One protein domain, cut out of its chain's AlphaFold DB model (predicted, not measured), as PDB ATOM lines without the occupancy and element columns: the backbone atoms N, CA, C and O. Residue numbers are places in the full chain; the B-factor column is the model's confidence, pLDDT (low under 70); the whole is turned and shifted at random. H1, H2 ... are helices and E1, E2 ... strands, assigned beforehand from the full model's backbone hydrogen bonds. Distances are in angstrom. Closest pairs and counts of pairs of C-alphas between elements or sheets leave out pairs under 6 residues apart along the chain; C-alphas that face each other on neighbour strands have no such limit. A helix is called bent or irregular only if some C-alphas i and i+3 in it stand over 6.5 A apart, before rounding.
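Overview. This is residues 208 to 331 of the 419 residues of an uncharacterized protein of Amycolatopsis marina (UniProt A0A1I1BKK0). Picture a small crossed head of short helices with a long arm of two helices leading into it: H1 and H2 make the arm, H4 is the core of the head, the far end of H2 together with H3 and H5 packs round H4, and a small strand hairpin, E1 and E2, with H6 packed on it sits beyond one end of H4. From H6 the last 18 residues, 314 to 331, leave the head with no named element and run back toward the H1 end of H2, while residues 208 to 220, of which 209 to 220 belong to H1, stick out free. The printed part has 124 residues with six named helices and two named strands in the order H1 H2 H3 E1 E2 H4 H5 H6; the two strands are an antiparallel sheet, and the class is mostly helix. The whole is loose, with a radius of gyration of the C-alphas of 18.3 A, and spans 58 by 28 by 27 A, the arm making the length.

Along the chain. Find C-alpha 209 at (-62.683, -7.670, 65.423); from there H1 runs through residues 209 to 224, 21.8 A from first to last C-alpha. It is neither bent nor irregular, but only just: C-alphas 211 and 214 are 6.1 A apart. Next comes H2, residues 227 to 246, the longest helix at 28.5 A; look for its end at C-alpha 246, (-49.771, -42.828, 32.403). H3, residues 251 to 266, covers 22.1 A with a kink of 25 degrees near residue 260, and it is only just irregular, with C-alphas 260 and 263 at 6.8 A. Then read E1, residues 271 to 276, 15.6 A long, and E2, residues 279 to 282. H4 holds residues 284 to 291, H5 residues 295 to 305 with 15.3 A, and H6 residues 307 to 313, ending at C-alpha 313, (-33.532, -40.889, 57.311).

Arrangement. Begin at H4, the hub, which touches three helices. H2 touches it with residues 239 to 244 alone, about perpendicular at 86 degrees, the closest C-alphas being those of Leu 240 and Gly 289 at 4.1 A. H3 touches H4 with residues 253 to 260 alone, closest at the C-alphas of Ala 256 and Thr 291, 5.3 A, and the 72 degrees between their lines are only just about perpendicular. H5 touches H4 at 78 degrees, about perpendicular, with the C-alphas of Ser 288 and Arg 295 closest at 6.7 A. H3 and H5 are close but not clearly touching, their closest C-alphas, of Lys 254 and Gln 297, being 6.4 A apart. E1 and E2 form an antiparallel hairpin: look for N 274 and O 281 at 2.8 A and N 281 and O 274 at 2.9 A, within hydrogen-bond range. The closest C-alphas of H6 and E1 are those of Leu 271 and Ala 311, and of H6 and E2 those of Leu 282 and Ala 308, both pairs at 5.0 A. Outside the named strands, residues 315 to 316 pair in parallel with residues 271 to 272 of E1. H1 and H2 meet only through their link, while H2 and H3 are apart. In H2, H4, H5 and H6 every O i to N i+4 pair is within hydrogen-bond range; H1 has 11 of 12 and H3 10 of 12.

Size, cuts and confidence. The two C-alphas farthest apart are those of Ala 208 and Pro 251, at 60.7 A. Without residues 208 to 220 the body spans 47 by 30 by 28 A. The links between successive elements are tight, and none is long. Residues 314 to 331 finish at C-alpha 331, (-39.695, -10.460, 49.566). The printed part has no cut. Its mean pLDDT is 94.1, and no printed residue is under 70.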
ATOM      1  N   ALA A 208     -64.765 -11.660  67.240       83.88
ATOM      2  CA  ALA A 208     -64.097 -10.449  67.692       83.88
ATOM      3  C   ALA A 208     -63.310  -9.792  66.543       83.88
ATOM      4  O   ALA A 208     -62.641 -10.481  65.761       83.88
ATOM      5  N   GLU A 209     -63.352  -8.460  66.468       84.12
ATOM      6  CA  GLU A 209     -62.683  -7.670  65.423       84.12
ATOM      7  C   GLU A 209     -61.184  -7.987  65.327       84.12
ATOM      8  O   GLU A 209     -60.623  -8.097  64.236       84.12
ATOM      9  N   GLN A 210     -60.556  -8.235  66.477       88.62
ATOM     10  CA  GLN A 210     -59.139  -8.582  66.603       88.62
ATOM     11  C   GLN A 210     -58.799  -9.939  65.967       88.62
ATOM     12  O   GLN A 210     -57.642 -10.184  65.634       88.62
ATOM     13  N   THR A 211     -59.794 -10.807  65.770       88.94
ATOM     14  CA  THR A 211     -59.641 -12.105  65.103       88.94
ATOM     15  C   THR A 211     -59.970 -11.997  63.618       88.94
ATOM     16  O   THR A 211     -59.209 -12.476  62.774       88.94
ATOM     17  N   ILE A 212     -61.100 -11.371  63.278       90.44
ATOM     18  CA  ILE A 212     -61.588 -11.340  61.894       90.44
ATOM     19  C   ILE A 212     -60.799 -10.370  61.009       90.44
ATOM     20  O   ILE A 212     -60.586 -10.672  59.839       90.44
ATOM     21  N   GLY A 213     -60.300  -9.258  61.559       92.00
ATOM     22  CA  GLY A 213     -59.493  -8.282  60.821       92.00
ATOM     23  C   GLY A 213     -58.235  -8.908  60.203       92.00
ATOM     24  O   GLY A 213     -58.100  -8.899  58.978       92.00
ATOM     25  N   PRO A 214     -57.338  -9.521  61.002       95.19
ATOM     26  CA  PRO A 214     -56.162 -10.214  60.476       95.19
ATOM     27  C   PRO A 214     -56.511 -11.364  59.529       95.19
ATOM     28  O   PRO A 214     -55.834 -11.541  58.517       95.19
ATOM     29  N   LEU A 215     -57.570 -12.128  59.824       95.19
ATOM     30  CA  LEU A 215     -58.016 -13.223  58.963       95.19
ATOM     31  C   LEU A 215     -58.430 -12.713  57.577       95.19
ATOM     32  O   LEU A 215     -58.019 -13.291  56.574       95.19
ATOM     33  N   LEU A 216     -59.208 -11.631  57.517       95.50
ATOM     34  CA  LEU A 216     -59.665 -11.043  56.262       95.50
ATOM     35  C   LEU A 216     -58.500 -10.446  55.468       95.50
ATOM     36  O   LEU A 216     -58.419 -10.669  54.264       95.50
ATOM     37  N   ILE A 217     -57.569  -9.756  56.138       95.62
ATOM     38  CA  ILE A 217     -56.346  -9.239  55.505       95.62
ATOM     39  C   ILE A 217     -55.578 -10.385  54.846       95.62
ATOM     40  O   ILE A 217     -55.280 -10.318  53.659       95.62
ATOM     41  N   TRP A 218     -55.296 -11.464  55.579       96.00
ATOM     42  CA  TRP A 218     -54.560 -12.600  55.022       96.00
ATOM     43  C   TRP A 218     -55.340 -13.360  53.947       96.00
ATOM     44  O   TRP A 218     -54.723 -13.852  53.004       96.00
ATOM     45  N   ALA A 219     -56.668 -13.432  54.046       97.50
ATOM     46  CA  ALA A 219     -57.504 -14.019  53.006       97.50
ATOM     47  C   ALA A 219     -57.422 -13.212  51.700       97.50
ATOM     48  O   ALA A 219     -57.185 -13.800  50.649       97.50
ATOM     49  N   MET A 220     -57.536 -11.882  51.764       96.31
ATOM     50  CA  MET A 220     -57.361 -11.014  50.592       96.31
ATOM     51  C   MET A 220     -55.949 -11.139  50.024       96.31
ATOM     52  O   MET A 220     -55.799 -11.428  48.849       96.31
ATOM     53  N   ARG A 221     -54.906 -11.088  50.864       95.44
ATOM     54  CA  ARG A 221     -53.519 -11.288  50.407       95.44
ATOM     55  C   ARG A 221     -53.291 -12.635  49.724       95.44
ATOM     56  O   ARG A 221     -52.551 -12.712  48.753       95.44
ATOM     57  N   MET A 222     -53.913 -13.706  50.213       96.44
ATOM     58  CA  MET A 222     -53.810 -15.020  49.575       96.44
ATOM     59  C   MET A 222     -54.425 -15.030  48.169       96.44
ATOM     60  O   MET A 222     -53.925 -15.745  47.305       96.44
ATOM     61  N   ILE A 223     -55.482 -14.249  47.947       96.75
ATOM     62  CA  ILE A 223     -56.161 -14.121  46.653       96.75
ATOM     63  C   ILE A 223     -55.400 -13.159  45.733       96.75
ATOM     64  O   ILE A 223     -55.111 -13.516  44.598       96.75
ATOM     65  N   ASP A 224     -55.054 -11.974  46.226       95.19
ATOM     66  CA  ASP A 224     -54.523 -10.879  45.413       95.19
ATOM     67  C   ASP A 224     -53.021 -11.037  45.134       95.19
ATOM     68  O   ASP A 224     -52.575 -10.789  44.018       95.19
ATOM     69  N   ASP A 225     -52.237 -11.486  46.125       95.44
ATOM     70  CA  ASP A 225     -50.773 -11.547  46.006       95.44
ATOM     71  C   ASP A 225     -50.253 -12.950  45.651       95.44
ATOM     72  O   ASP A 225     -49.169 -13.069  45.086       95.44
ATOM     73  N   LEU A 226     -50.947 -14.022  46.069       96.50
ATOM     74  CA  LEU A 226     -50.387 -15.388  46.088       96.50
ATOM     75  C   LEU A 226     -51.130 -16.395  45.196       96.50
ATOM     76  O   LEU A 226     -50.657 -17.522  45.024       96.50
ATOM     77  N   ALA A 227     -52.299 -16.038  44.656       97.00
ATOM     78  CA  ALA A 227     -53.152 -16.998  43.959       97.00
ATOM     79  C   ALA A 227     -52.510 -17.543  42.681       97.00
ATOM     80  O   ALA A 227     -52.630 -18.738  42.418       97.00
ATOM     81  N   GLU A 228     -51.820 -16.699  41.910       97.06
ATOM     82  CA  GLU A 228     -51.179 -17.103  40.653       97.06
ATOM     83  C   GLU A 228     -50.156 -18.223  40.876       97.06
ATOM     84  O   GLU A 228     -50.234 -19.261  40.218       97.06
ATOM     85  N   ASP A 229     -49.279 -18.066  41.871       97.50
ATOM     86  CA  ASP A 229     -48.279 -19.073  42.242       97.50
ATOM     87  C   ASP A 229     -48.939 -20.395  42.661       97.50
ATOM     88  O   ASP A 229     -48.535 -21.475  42.223       97.50
ATOM     89  N   ILE A 230     -49.985 -20.326  43.496       97.56
ATOM     90  CA  ILE A 230     -50.704 -21.510  43.997       97.56
ATOM     91  C   ILE A 230     -51.412 -22.245  42.852       97.56
ATOM     92  O   ILE A 230     -51.372 -23.476  42.789       97.56
ATOM     93  N   LEU A 231     -52.059 -21.511  41.945       97.56
ATOM     94  CA  LEU A 231     -52.755 -22.083  40.794       97.56
ATOM     95  C   LEU A 231     -51.766 -22.705  39.800       97.56
ATOM     96  O   LEU A 231     -52.009 -23.817  39.327       97.56
ATOM     97  N   ALA A 232     -50.637 -22.044  39.530       97.69
ATOM     98  CA  ALA A 232     -49.574 -22.579  38.681       97.69
ATOM     99  C   ALA A 232     -48.978 -23.867  39.273       97.69
ATOM    100  O   ALA A 232     -48.896 -24.889  38.586       97.69
ATOM    101  N   ALA A 233     -48.654 -23.863  40.569       97.62
ATOM    102  CA  ALA A 233     -48.192 -25.051  41.283       97.62
ATOM    103  C   ALA A 233     -49.218 -26.189  41.246       97.62
ATOM    104  O   ALA A 233     -48.849 -27.356  41.078       97.62
ATOM    105  N   TRP A 234     -50.510 -25.872  41.382       97.69
ATOM    106  CA  TRP A 234     -51.588 -26.856  41.286       97.69
ATOM    107  C   TRP A 234     -51.633 -27.509  39.907       97.69
ATOM    108  O   TRP A 234     -51.650 -28.738  39.826       97.69
ATOM    109  N   VAL A 235     -51.587 -26.716  38.834       97.75
ATOM    110  CA  VAL A 235     -51.533 -27.224  37.455       97.75
ATOM    111  C   VAL A 235     -50.312 -28.123  37.248       97.75
ATOM    112  O   VAL A 235     -50.460 -29.229  36.727       97.75
ATOM    113  N   GLU A 236     -49.135 -27.712  37.721       97.69
ATOM    114  CA  GLU A 236     -47.913 -28.510  37.586       97.69
ATOM    115  C   GLU A 236     -47.983 -29.821  38.386       97.69
ATOM    116  O   GLU A 236     -47.634 -30.893  37.891       97.69
ATOM    117  N   THR A 237     -48.538 -29.778  39.598       97.25
ATOM    118  CA  THR A 237     -48.774 -30.976  40.420       97.25
ATOM    119  C   THR A 237     -49.721 -31.954  39.719       97.25
ATOM    120  O   THR A 237     -49.469 -33.164  39.720       97.25
ATOM    121  N   GLN A 238     -50.793 -31.456  39.086       96.69
ATOM    122  CA  GLN A 238     -51.701 -32.291  38.291       96.69
ATOM    123  C   GLN A 238     -50.986 -32.890  37.075       96.69
ATOM    124  O   GLN A 238     -51.122 -34.089  36.829       96.69
ATOM    125  N   ARG A 239     -50.171 -32.101  36.361       96.94
ATOM    126  CA  ARG A 239     -49.380 -32.570  35.215       96.94
ATOM    127  C   ARG A 239     -48.439 -33.709  35.610       96.94
ATOM    128  O   ARG A 239     -48.468 -34.766  34.986       96.94
ATOM    129  N   LEU A 240     -47.645 -33.524  36.665       96.69
ATOM    130  CA  LEU A 240     -46.706 -34.533  37.168       96.69
ATOM    131  C   LEU A 240     -47.423 -35.801  37.646       96.69
ATOM    132  O   LEU A 240     -46.968 -36.912  37.375       96.69
ATOM    133  N   THR A 241     -48.565 -35.647  38.320       95.75
ATOM    134  CA  THR A 241     -49.389 -36.780  38.767       95.75
ATOM    135  C   THR A 241     -49.936 -37.571  37.579       95.75
ATOM    136  O   THR A 241     -49.912 -38.802  37.595       95.75
ATOM    137  N   GLU A 242     -50.391 -36.884  36.533       95.19
ATOM    138  CA  GLU A 242     -50.920 -37.518  35.327       95.19
ATOM    139  C   GLU A 242     -49.827 -38.231  34.523       95.19
ATOM    140  O   GLU A 242     -50.022 -39.368  34.082       95.19
ATOM    141  N   VAL A 243     -48.641 -37.626  34.407       94.00
ATOM    142  CA  VAL A 243     -47.455 -38.286  33.841       94.00
ATOM    143  C   VAL A 243     -47.138 -39.551  34.633       94.00
ATOM    144  O   VAL A 243     -47.032 -40.626  34.045       94.00
ATOM    145  N   ALA A 244     -47.068 -39.472  35.963       93.81
ATOM    146  CA  ALA A 244     -46.774 -40.630  36.806       93.81
ATOM    147  C   ALA A 244     -47.810 -41.762  36.676       93.81
ATOM    148  O   ALA A 244     -47.474 -42.941  36.808       93.81
ATOM    149  N   ARG A 245     -49.072 -41.414  36.404       93.56
ATOM    150  CA  ARG A 245     -50.173 -42.366  36.209       93.56
ATOM    151  C   ARG A 245     -50.121 -43.065  34.848       93.56
ATOM    152  O   ARG A 245     -50.519 -44.223  34.752       93.56
ATOM    153  N   THR A 246     -49.688 -42.364  33.802       92.94
ATOM    154  CA  THR A 246     -49.771 -42.828  32.403       92.94
ATOM    155  C   THR A 246     -48.460 -43.386  31.857       92.94
ATOM    156  O   THR A 246     -48.471 -44.162  30.900       92.94
ATOM    157  N   THR A 247     -47.332 -43.028  32.468       92.38
ATOM    158  CA  THR A 247     -45.996 -43.407  32.010       92.38
ATOM    159  C   THR A 247     -45.764 -44.915  32.081       92.38
ATOM    160  O   THR A 247     -45.858 -45.547  33.137       92.38
ATOM    161  N   THR A 248     -45.366 -45.493  30.949       91.12
ATOM    162  CA  THR A 248     -44.889 -46.876  30.852       91.12
ATOM    163  C   THR A 248     -43.370 -46.937  31.014       91.12
ATOM    164  O   THR A 248     -42.660 -45.945  30.870       91.12
ATOM    165  N   GLY A 249     -42.844 -48.108  31.385       91.00
ATOM    166  CA  GLY A 249     -41.411 -48.253  31.648       91.00
ATOM    167  C   GLY A 249     -40.583 -48.114  30.375       91.00
ATOM    168  O   GLY A 249     -40.622 -49.001  29.527       91.00
ATOM    169  N   THR A 250     -39.795 -47.043  30.270       93.38
ATOM    170  CA  THR A 250     -38.874 -46.813  29.146       93.38
ATOM    171  C   THR A 250     -37.413 -46.828  29.608       93.38
ATOM    172  O   THR A 250     -37.129 -46.472  30.758       93.38
ATOM    173  N   PRO A 251     -36.448 -47.220  28.752       93.56
ATOM    174  CA  PRO A 251     -35.025 -47.098  29.075       93.56
ATOM    175  C   PRO A 251     -34.614 -45.653  29.381       93.56
ATOM    176  O   PRO A 251     -33.825 -45.429  30.294       93.56
ATOM    177  N   HIS A 252     -35.197 -44.685  28.667       94.25
ATOM    178  CA  HIS A 252     -34.947 -43.261  28.880       94.25
ATOM    179  C   HIS A 252     -35.398 -42.800  30.273       94.25
ATOM    180  O   HIS A 252     -34.600 -42.217  30.998       94.25
ATOM    181  N   GLY A 253     -36.622 -43.147  30.690       92.81
ATOM    182  CA  GLY A 253     -37.126 -42.810  32.026       92.81
ATOM    183  C   GLY A 253     -36.292 -43.435  33.145       92.81
ATOM    184  O   GLY A 253     -35.954 -42.772  34.122       92.81
ATOM    185  N   LYS A 254     -35.861 -44.695  32.978       94.44
ATOM    186  CA  LYS A 254     -34.931 -45.333  33.924       94.44
ATOM    187  C   LYS A 254     -33.606 -44.568  34.017       94.44
ATOM    188  O   LYS A 254     -33.141 -44.314  35.125       94.44
ATOM    189  N   ALA A 255     -33.006 -44.223  32.878       95.56
ATOM    190  CA  ALA A 255     -31.738 -43.499  32.845       95.56
ATOM    191  C   ALA A 255     -31.866 -42.106  33.481       95.56
ATOM    192  O   ALA A 255     -30.992 -41.713  34.247       95.56
ATOM    193  N   ALA A 256     -32.972 -41.396  33.236       96.50
ATOM    194  CA  ALA A 256     -33.262 -40.107  33.860       96.50
ATOM    195  C   ALA A 256     -33.419 -40.220  35.387       96.50
ATOM    196  O   ALA A 256     -32.884 -39.391  36.120       96.50
ATOM    197  N   LEU A 257     -34.086 -41.269  35.883       96.56
ATOM    198  CA  LEU A 257     -34.199 -41.547  37.320       96.56
ATOM    199  C   LEU A 257     -32.843 -41.823  37.974       96.56
ATOM    200  O   LEU A 257     -32.546 -41.265  39.031       96.56
ATOM    201  N   GLU A 258     -32.024 -42.678  37.360       95.75
ATOM    202  CA  GLU A 258     -30.683 -42.983  37.863       95.75
ATOM    203  C   GLU A 258     -29.787 -41.731  37.816       95.75
ATOM    204  O   GLU A 258     -29.111 -41.443  38.800       95.75
ATOM    205  N   ALA A 259     -29.854 -40.933  36.745       96.56
ATOM    206  CA  ALA A 259     -29.118 -39.674  36.617       96.56
ATOM    207  C   ALA A 259     -29.543 -38.619  37.652       96.56
ATOM    208  O   ALA A 259     -28.695 -37.887  38.157       96.56
ATOM    209  N   PHE A 260     -30.833 -38.558  37.999       95.88
ATOM    210  CA  PHE A 260     -31.344 -37.655  39.029       95.88
ATOM    211  C   PHE A 260     -30.911 -38.083  40.443       95.88
ATOM    212  O   PHE A 260     -30.496 -37.250  41.248       95.88
ATOM    213  N   LEU A 261     -30.985 -39.380  40.764       95.50
ATOM    214  CA  LEU A 261     -30.706 -39.880  42.117       95.50
ATOM    215  C   LEU A 261     -29.216 -40.094  42.406       95.50
ATOM    216  O   LEU A 261     -28.804 -39.908  43.549       95.50
ATOM    217  N   ALA A 262     -28.404 -40.467  41.414       94.31
ATOM    218  CA  ALA A 262     -26.975 -40.737  41.592       94.31
ATOM    219  C   ALA A 262     -26.201 -39.612  42.314       94.31
ATOM    220  O   ALA A 262     -25.523 -39.925  43.298       94.31
ATOM    221  N   PRO A 263     -26.308 -38.321  41.926       95.25
ATOM    222  CA  PRO A 263     -25.599 -37.253  42.631       95.25
ATOM    223  C   PRO A 263     -26.101 -37.069  44.068       95.25
ATOM    224  O   PRO A 263     -25.296 -36.824  44.964       95.25
ATOM    225  N   LEU A 264     -27.404 -37.244  44.326       94.31
ATOM    226  CA  LEU A 264     -27.969 -37.134  45.676       94.31
ATOM    227  C   LEU A 264     -27.506 -38.279  46.585       94.31
ATOM    228  O   LEU A 264     -27.200 -38.072  47.758       94.31
ATOM    229  N   LEU A 265     -27.429 -39.495  46.039       93.19
ATOM    230  CA  LEU A 265     -26.900 -40.658  46.742       93.19
ATOM    231  C   LEU A 265     -25.419 -40.464  47.084       93.19
ATOM    232  O   LEU A 265     -25.064 -40.591  48.255       93.19
ATOM    233  N   ALA A 266     -24.598 -40.085  46.100       93.88
ATOM    234  CA  ALA A 266     -23.158 -39.892  46.263       93.88
ATOM    235  C   ALA A 266     -22.806 -38.762  47.244       93.88
ATOM    236  O   ALA A 266     -21.891 -38.910  48.049       93.88
ATOM    237  N   ALA A 267     -23.546 -37.650  47.205       93.62
ATOM    238  CA  ALA A 267     -23.291 -36.484  48.050       93.62
ATOM    239  C   ALA A 267     -23.833 -36.614  49.483       93.62
ATOM    240  O   ALA A 267     -23.640 -35.713  50.295       93.62
ATOM    241  N   GLY A 268     -24.554 -37.689  49.813       92.25
ATOM    242  CA  GLY A 268     -25.204 -37.772  51.119       92.25
ATOM    243  C   GLY A 268     -26.487 -36.924  51.232       92.25
ATOM    244  O   GLY A 268     -27.101 -36.918  52.299       92.25
ATOM    245  N   SER A 269     -26.922 -36.263  50.155       93.69
ATOM    246  CA  SER A 269     -28.004 -35.271  50.155       93.69
ATOM    247  C   SER A 269     -29.395 -35.864  50.414       93.69
ATOM    248  O   SER A 269     -29.651 -37.018  50.060       93.69
ATOM    249  N   PRO A 270     -30.330 -35.076  50.981       94.44
ATOM    250  CA  PRO A 270     -31.715 -35.499  51.168       94.44
ATOM    251  C   PRO A 270     -32.378 -35.993  49.874       94.44
ATOM    252  O   PRO A 270     -32.154 -35.430  48.802       94.44
ATOM    253  N   LEU A 271     -33.204 -37.041  49.972       95.94
ATOM    254  CA  LEU A 271     -33.936 -37.596  48.825       95.94
ATOM    255  C   LEU A 271     -35.380 -37.093  48.793       95.94
ATOM    256  O   LEU A 271     -35.978 -37.005  49.865       95.94
ATOM    257  N   PRO A 272     -35.978 -36.855  47.608       96.19
ATOM    258  CA  PRO A 272     -37.371 -36.432  47.503       96.19
ATOM    259  C   PRO A 272     -38.308 -37.337  48.301       96.19
ATOM    260  O   PRO A 272     -38.448 -38.534  48.015       96.19
ATOM    261  N   ALA A 273     -38.938 -36.758  49.316       95.31
ATOM    262  CA  ALA A 273     -39.758 -37.475  50.272       95.31
ATOM    263  C   ALA A 273     -41.122 -36.800  50.417       95.31
ATOM    264  O   ALA A 273     -41.248 -35.581  50.365       95.31
ATOM    265  N   SER A 274     -42.157 -37.603  50.631       91.00
ATOM    266  CA  SER A 274     -43.502 -37.132  50.950       91.00
ATOM    267  C   SER A 274     -43.964 -37.725  52.276       91.00
ATOM    268  O   SER A 274     -43.398 -38.700  52.773       91.00
ATOM    269  N   ARG A 275     -44.994 -37.122  52.879       88.81
ATOM    270  CA  ARG A 275     -45.619 -37.648  54.096       88.81
ATOM    271  C   ARG A 275     -46.979 -38.241  53.776       88.81
ATOM    272  O   ARG A 275     -47.879 -37.528  53.339       88.81
ATOM    273  N   ILE A 276     -47.151 -39.529  54.050       80.25
ATOM    274  CA  ILE A 276     -48.429 -40.228  53.921       80.25
ATOM    275  C   ILE A 276     -48.834 -40.702  55.314       80.25
ATOM    276  O   ILE A 276     -48.128 -41.479  55.941       80.25
ATOM    277  N   ARG A 277     -49.975 -40.212  55.823       79.81
ATOM    278  CA  ARG A 277     -50.498 -40.558  57.164       79.81
ATOM    279  C   ARG A 277     -49.485 -40.359  58.310       79.81
ATOM    280  O   ARG A 277     -49.522 -41.077  59.298       79.81
ATOM    281  N   GLY A 278     -48.608 -39.362  58.184       81.75
ATOM    282  CA  GLY A 278     -47.575 -39.045  59.177       81.75
ATOM    283  C   GLY A 278     -46.244 -39.768  58.963       81.75
ATOM    284  O   GLY A 278     -45.239 -39.327  59.513       81.75
ATOM    285  N   GLU A 279     -46.203 -40.796  58.116       87.00
ATOM    286  CA  GLU A 279     -44.979 -41.520  57.777       87.00
ATOM    287  C   GLU A 279     -44.266 -40.874  56.589       87.00
ATOM    288  O   GLU A 279     -44.898 -40.460  55.615       87.00
ATOM    289  N   VAL A 280     -42.939 -40.785  56.676       91.31
ATOM    290  CA  VAL A 280     -42.083 -40.294  55.593       91.31
ATOM    291  C   VAL A 280     -41.821 -41.437  54.621       91.31
ATOM    292  O   VAL A 280     -41.302 -42.482  55.005       91.31
ATOM    293  N   CYS A 281     -42.144 -41.224  53.353       92.12
ATOM    294  CA  CYS A 281     -41.907 -42.181  52.285       92.12
ATOM    295  C   CYS A 281     -41.229 -41.516  51.087       92.12
ATOM    296  O   CYS A 281     -41.306 -40.303  50.901       92.12
ATOM    297  N   LEU A 282     -40.596 -42.325  50.238       94.62
ATOM    298  CA  LEU A 282     -40.047 -41.861  48.967       94.62
ATOM    299  C   LEU A 282     -41.156 -41.232  48.108       94.62
ATOM    300  O   LEU A 282     -42.203 -41.850  47.895       94.62
ATOM    301  N   ALA A 283     -40.912 -40.037  47.566       95.81
ATOM    302  CA  ALA A 283     -41.869 -39.312  46.733       95.81
ATOM    303  C   ALA A 283     -41.953 -39.902  45.311       95.81
ATOM    304  O   ALA A 283     -41.629 -39.256  44.317       95.81
ATOM    305  N   ALA A 284     -42.396 -41.156  45.200       94.62
ATOM    306  CA  ALA A 284     -42.393 -41.909  43.949       94.62
ATOM    307  C   ALA A 284     -43.232 -41.251  42.839       94.62
ATOM    308  O   ALA A 284     -42.835 -41.290  41.680       94.62
ATOM    309  N   THR A 285     -44.367 -40.625  43.174       95.44
ATOM    310  CA  THR A 285     -45.192 -39.902  42.188       95.44
ATOM    311  C   THR A 285     -44.450 -38.696  41.621       95.44
ATOM    312  O   THR A 285     -44.425 -38.517  40.409       95.44
ATOM    313  N   TYR A 286     -43.796 -37.914  42.482       96.56
ATOM    314  CA  TYR A 286     -42.984 -36.776  42.060       96.56
ATOM    315  C   TYR A 286     -41.814 -37.235  41.184       96.56
ATOM    316  O   TYR A 286     -41.699 -36.779  40.052       96.56
ATOM    317  N   LEU A 287     -41.025 -38.214  41.655       96.69
ATOM    318  CA  LEU A 287     -39.899 -38.790  40.904       96.69
ATOM    319  C   LEU A 287     -40.332 -39.306  39.529       96.69
ATOM    320  O   LEU A 287     -39.658 -39.053  38.535       96.69
ATOM    321  N   SER A 288     -41.467 -40.002  39.461       96.56
ATOM    322  CA  SER A 288     -42.039 -40.481  38.203       96.56
ATOM    323  C   SER A 288     -42.413 -39.324  37.275       96.56
ATOM    324  O   SER A 288     -42.039 -39.342  36.105       96.56
ATOM    325  N   GLY A 289     -43.072 -38.290  37.803       95.62
ATOM    326  CA  GLY A 289     -43.478 -37.116  37.034       95.62
ATOM    327  C   GLY A 289     -42.304 -36.325  36.452       95.62
ATOM    328  O   GLY A 289     -42.379 -35.908  35.298       95.62
ATOM    329  N   ILE A 290     -41.223 -36.132  37.219       96.19
ATOM    330  CA  ILE A 290     -40.070 -35.328  36.775       96.19
ATOM    331  C   ILE A 290     -39.098 -36.101  35.876       96.19
ATOM    332  O   ILE A 290     -38.414 -35.497  35.058       96.19
ATOM    333  N   THR A 291     -39.018 -37.431  36.015       96.25
ATOM    334  CA  THR A 291     -38.045 -38.254  35.265       96.25
ATOM    335  C   THR A 291     -38.666 -39.058  34.127       96.25
ATOM    336  O   THR A 291     -37.942 -39.578  33.281       96.25
ATOM    337  N   GLY A 292     -39.991 -39.216  34.100       95.06
ATOM    338  CA  GLY A 292     -40.662 -40.120  33.165       95.06
ATOM    339  C   GLY A 292     -40.348 -41.600  33.421       95.06
ATOM    340  O   GLY A 292     -40.530 -42.435  32.534       95.06
ATOM    341  N   ALA A 293     -39.850 -41.957  34.610       96.12
ATOM    342  CA  ALA A 293     -39.723 -43.348  35.030       96.12
ATOM    343  C   ALA A 293     -41.077 -43.908  35.467       96.12
ATOM    344  O   ALA A 293     -41.845 -43.238  36.160       96.12
ATOM    345  N   SER A 294     -41.363 -45.165  35.135       96.00
ATOM    346  CA  SER A 294     -42.581 -45.822  35.609       96.00
ATOM    347  C   SER A 294     -42.472 -46.240  37.074       96.00
ATOM    348  O   SER A 294     -41.379 -46.453  37.609       96.00
ATOM    349  N   ARG A 295     -43.623 -46.449  37.724       93.88
ATOM    350  CA  ARG A 295     -43.668 -46.885  39.127       93.88
ATOM    351  C   ARG A 295     -42.861 -48.162  39.382       93.88
ATOM    352  O   ARG A 295     -42.094 -48.220  40.333       93.88
ATOM    353  N   ALA A 296     -42.947 -49.135  38.476       94.12
ATOM    354  CA  ALA A 296     -42.196 -50.383  38.583       94.12
ATOM    355  C   ALA A 296     -40.669 -50.184  38.493       94.12
ATOM    356  O   ALA A 296     -39.916 -50.940  39.101       94.12
ATOM    357  N   GLN A 297     -40.195 -49.187  37.736       95.56
ATOM    358  CA  GLN A 297     -38.765 -48.866  37.656       95.56
ATOM    359  C   GLN A 297     -38.271 -48.227  38.955       95.56
ATOM    360  O   GLN A 297     -37.214 -48.615  39.453       95.56
ATOM    361  N   ILE A 298     -39.066 -47.321  39.529       95.94
ATOM    362  CA  ILE A 298     -38.785 -46.705  40.831       95.94
ATOM    363  C   ILE A 298     -38.772 -47.764  41.932       95.94
ATOM    364  O   ILE A 298     -37.829 -47.806  42.714       95.94
ATOM    365  N   ASP A 299     -39.763 -48.657  41.969       94.62
ATOM    366  CA  ASP A 299     -39.850 -49.707  42.988       94.62
ATOM    367  C   ASP A 299     -38.668 -50.692  42.891       94.62
ATOM    368  O   ASP A 299     -38.089 -51.058  43.913       94.62
ATOM    369  N   LYS A 300     -38.242 -51.066  41.674       95.00
ATOM    370  CA  LYS A 300     -37.039 -51.894  41.467       95.00
ATOM    371  C   LYS A 300     -35.765 -51.198  41.941       95.00
ATOM    372  O   LYS A 300     -34.930 -51.831  42.584       95.00
ATOM    373  N   LEU A 301     -35.606 -49.911  41.632       93.56
ATOM    374  CA  LEU A 301     -34.449 -49.143  42.086       93.56
ATOM    375  C   LEU A 301     -34.462 -48.974  43.611       93.56
ATOM    376  O   LEU A 301     -33.434 -49.129  44.261       93.56
ATOM    377  N   ASN A 302     -35.639 -48.744  44.190       95.00
ATOM    378  CA  ASN A 302     -35.845 -48.680  45.630       95.00
ATOM    379  C   ASN A 302     -35.458 -49.988  46.335       95.00
ATOM    380  O   ASN A 302     -34.794 -49.942  47.363       95.00
ATOM    381  N   GLN A 303     -35.819 -51.148  45.778       93.94
ATOM    382  CA  GLN A 303     -35.420 -52.451  46.323       93.94
ATOM    383  C   GLN A 303     -33.904 -52.677  46.264       93.94
ATOM    384  O   GLN A 303     -33.348 -53.288  47.171       93.94
ATOM    385  N   ARG A 304     -33.240 -52.186  45.210       92.94
ATOM    386  CA  ARG A 304     -31.792 -52.337  45.019       92.94
ATOM    387  C   ARG A 304     -30.978 -51.430  45.944       92.94
ATOM    388  O   ARG A 304     -30.005 -51.886  46.525       92.94
ATOM    389  N   GLU A 305     -31.381 -50.167  46.065       91.25
ATOM    390  CA  GLU A 305     -30.604 -49.106  46.733       91.25
ATOM    391  C   GLU A 305     -31.168 -48.707  48.112       91.25
ATOM    392  O   GLU A 305     -30.633 -47.825  48.777       91.25
ATOM    393  N   GLY A 306     -32.294 -49.288  48.540       92.62
ATOM    394  CA  GLY A 306     -32.945 -48.940  49.807       92.62
ATOM    395  C   GLY A 306     -33.476 -47.501  49.870       92.62
ATOM    396  O   GLY A 306     -33.537 -46.920  50.955       92.62
ATOM    397  N   LEU A 307     -33.862 -46.910  48.731       93.69
ATOM    398  CA  LEU A 307     -34.192 -45.478  48.605       93.69
ATOM    399  C   LEU A 307     -35.228 -44.979  49.622       93.69
ATOM    400  O   LEU A 307     -35.135 -43.846  50.079       93.69
ATOM    401  N   ALA A 308     -36.212 -45.797  49.987       92.44
ATOM    402  CA  ALA A 308     -37.250 -45.452  50.952       92.44
ATOM    403  C   ALA A 308     -36.695 -45.334  52.376       92.44
ATOM    404  O   ALA A 308     -37.050 -44.394  53.083       92.44
ATOM    405  N   ALA A 309     -35.792 -46.232  52.779       92.88
ATOM    406  CA  ALA A 309     -35.114 -46.138  54.070       92.88
ATOM    407  C   ALA A 309     -34.218 -44.893  54.118       92.88
ATOM    408  O   ALA A 309     -34.205 -44.162  55.106       92.88
ATOM    409  N   VAL A 310     -33.537 -44.610  53.008       93.31
ATOM    410  CA  VAL A 310     -32.711 -43.415  52.856       93.31
ATOM    411  C   VAL A 310     -33.566 -42.140  52.910       93.31
ATOM    412  O   VAL A 310     -33.248 -41.227  53.665       93.31
ATOM    413  N   ALA A 311     -34.681 -42.072  52.180       93.44
ATOM    414  CA  ALA A 311     -35.603 -40.933  52.207       93.44
ATOM    415  C   ALA A 311     -36.242 -40.721  53.591       93.44
ATOM    416  O   ALA A 311     -36.473 -39.582  53.984       93.44
ATOM    417  N   ALA A 312     -36.484 -41.793  54.352       93.19
ATOM    418  CA  ALA A 312     -36.967 -41.699  55.728       93.19
ATOM    419  C   ALA A 312     -35.916 -41.105  56.685       93.19
ATOM    420  O   ALA A 312     -36.270 -40.333  57.574       93.19
ATOM    421  N   GLN A 313     -34.632 -41.429  56.497       93.81
ATOM    422  CA  GLN A 313     -33.532 -40.889  57.311       93.81
ATOM    423  C   GLN A 313     -33.175 -39.444  56.941       93.81
ATOM    424  O   GLN A 313     -32.852 -38.642  57.814       93.81
ATOM    425  N   ARG A 314     -33.236 -39.108  55.649       94.12
ATOM    426  CA  ARG A 314     -32.893 -37.785  55.109       94.12
ATOM    427  C   ARG A 314     -33.978 -37.283  54.144       94.12
ATOM    428  O   ARG A 314     -33.777 -37.298  52.923       94.12
ATOM    429  N   PRO A 315     -35.136 -36.849  54.668       94.12
ATOM    430  CA  PRO A 315     -36.230 -36.357  53.840       94.12
ATOM    431  C   PRO A 315     -35.838 -35.065  53.125       94.12
ATOM    432  O   PRO A 315     -35.438 -34.090  53.759       94.12
ATOM    433  N   GLY A 316     -35.959 -35.070  51.802       93.81
ATOM    434  CA  GLY A 316     -35.701 -33.937  50.922       93.81
ATOM    435  C   GLY A 316     -36.979 -33.376  50.297       93.81
ATOM    436  O   GLY A 316     -37.986 -34.086  50.218       93.81
ATOM    437  N   PRO A 317     -36.939 -32.112  49.846       94.44
ATOM    438  CA  PRO A 317     -38.084 -31.452  49.232       94.44
ATOM    439  C   PRO A 317     -38.388 -32.013  47.836       94.44
ATOM    440  O   PRO A 317     -37.574 -32.696  47.209       94.44
ATOM    441  N   CYS A 318     -39.572 -31.684  47.339       96.06
ATOM    442  CA  CYS A 318     -40.061 -31.957  45.995       96.06
ATOM    443  C   CYS A 318     -40.445 -30.628  45.321       96.06
ATOM    444  O   CYS A 318     -41.634 -30.385  45.098       96.06
ATOM    445  N   PRO A 319     -39.474 -29.738  45.032       96.44
ATOM    446  CA  PRO A 319     -39.769 -28.427  44.470       96.44
ATOM    447  C   PRO A 319     -40.394 -28.560  43.080       96.44
ATOM    448  O   PRO A 319     -39.974 -29.388  42.264       96.44
ATOM    449  N   LEU A 320     -41.404 -27.740  42.824       96.50
ATOM    450  CA  LEU A 320     -42.041 -27.588  41.525       96.50
ATOM    451  C   LEU A 320     -41.295 -26.543  40.698       96.50
ATOM    452  O   LEU A 320     -40.831 -25.536  41.234       96.50
ATOM    453  N   ASP A 321     -41.222 -26.773  39.390       94.00
ATOM    454  CA  ASP A 321     -40.643 -25.830  38.434       94.00
ATOM    455  C   ASP A 321     -41.693 -24.792  38.017       94.00
ATOM    456  O   ASP A 321     -42.251 -24.822  36.921       94.00
ATOM    457  N   VAL A 322     -42.044 -23.921  38.964       95.62
ATOM    458  CA  VAL A 322     -42.984 -22.815  38.761       95.62
ATOM    459  C   VAL A 322     -42.364 -21.512  39.265       95.62
ATOM    460  O   VAL A 322     -41.730 -21.508  40.326       95.62
ATOM    461  N   PRO A 323     -42.515 -20.396  38.530       93.88
ATOM    462  CA  PRO A 323     -42.031 -19.106  39.000       93.88
ATOM    463  C   PRO A 323     -42.813 -18.677  40.245       93.88
ATOM    464  O   PRO A 323     -44.016 -18.900  40.328       93.88
ATOM    465  N   ILE A 324     -42.119 -18.043  41.194       96.44
ATOM    466  CA  ILE A 324     -42.736 -17.410  42.364       96.44
ATOM    467  C   ILE A 324     -42.819 -15.907  42.108       96.44
ATOM    468  O   ILE A 324     -41.793 -15.218  42.103       96.44
ATOM    469  N   THR A 325     -44.026 -15.400  41.877       95.62
ATOM    470  CA  THR A 325     -44.294 -13.978  41.627       95.62
ATOM    471  C   THR A 325     -44.784 -13.258  42.883       95.62
ATOM    472  O   THR A 325     -44.497 -12.068  43.053       95.62
ATOM    473  N   GLY A 326     -45.441 -13.976  43.799       93.81
ATOM    474  CA  GLY A 326     -46.039 -13.428  45.008       93.81
ATOM    475  C   GLY A 326     -45.018 -12.892  46.012       93.81
ATOM    476  O   GLY A 326     -43.923 -13.440  46.197       93.81
ATOM    477  N   ARG A 327     -45.371 -11.803  46.707       95.00
ATOM    478  CA  ARG A 327     -44.468 -11.125  47.651       95.00
ATOM    479  C   ARG A 327     -45.121 -10.805  48.987       95.00
ATOM    480  O   ARG A 327     -46.217 -10.262  49.056       95.00
ATOM    481  N   ILE A 328     -44.386 -11.027  50.075       93.25
ATOM    482  CA  ILE A 328     -44.745 -10.602  51.431       93.25
ATOM    483  C   ILE A 328     -43.669  -9.640  51.928       93.25
ATOM    484  O   ILE A 328     -42.495  -9.990  51.983       93.25
ATOM    485  N   ALA A 329     -44.072  -8.408  52.265       90.06
ATOM    486  CA  ALA A 329     -43.155  -7.343  52.688       90.06
ATOM    487  C   ALA A 329     -41.988  -7.124  51.694       90.06
ATOM    488  O   ALA A 329     -40.838  -6.959  52.084       90.06
ATOM    489  N   GLY A 330     -42.290  -7.164  50.389       90.25
ATOM    490  CA  GLY A 330     -41.320  -6.966  49.304       90.25
ATOM    491  C   GLY A 330     -40.459  -8.186  48.959       90.25
ATOM    492  O   GLY A 330     -39.845  -8.206  47.889       90.25
ATOM    493  N   LEU A 331     -40.452  -9.229  49.792       93.81
ATOM    494  CA  LEU A 331     -39.695 -10.460  49.566       93.81
ATOM    495  C   LEU A 331     -40.574 -11.542  48.926       93.81
ATOM    496  O   LEU A 331     -41.768 -11.584  49.230       93.81
TER     497      LEU A 331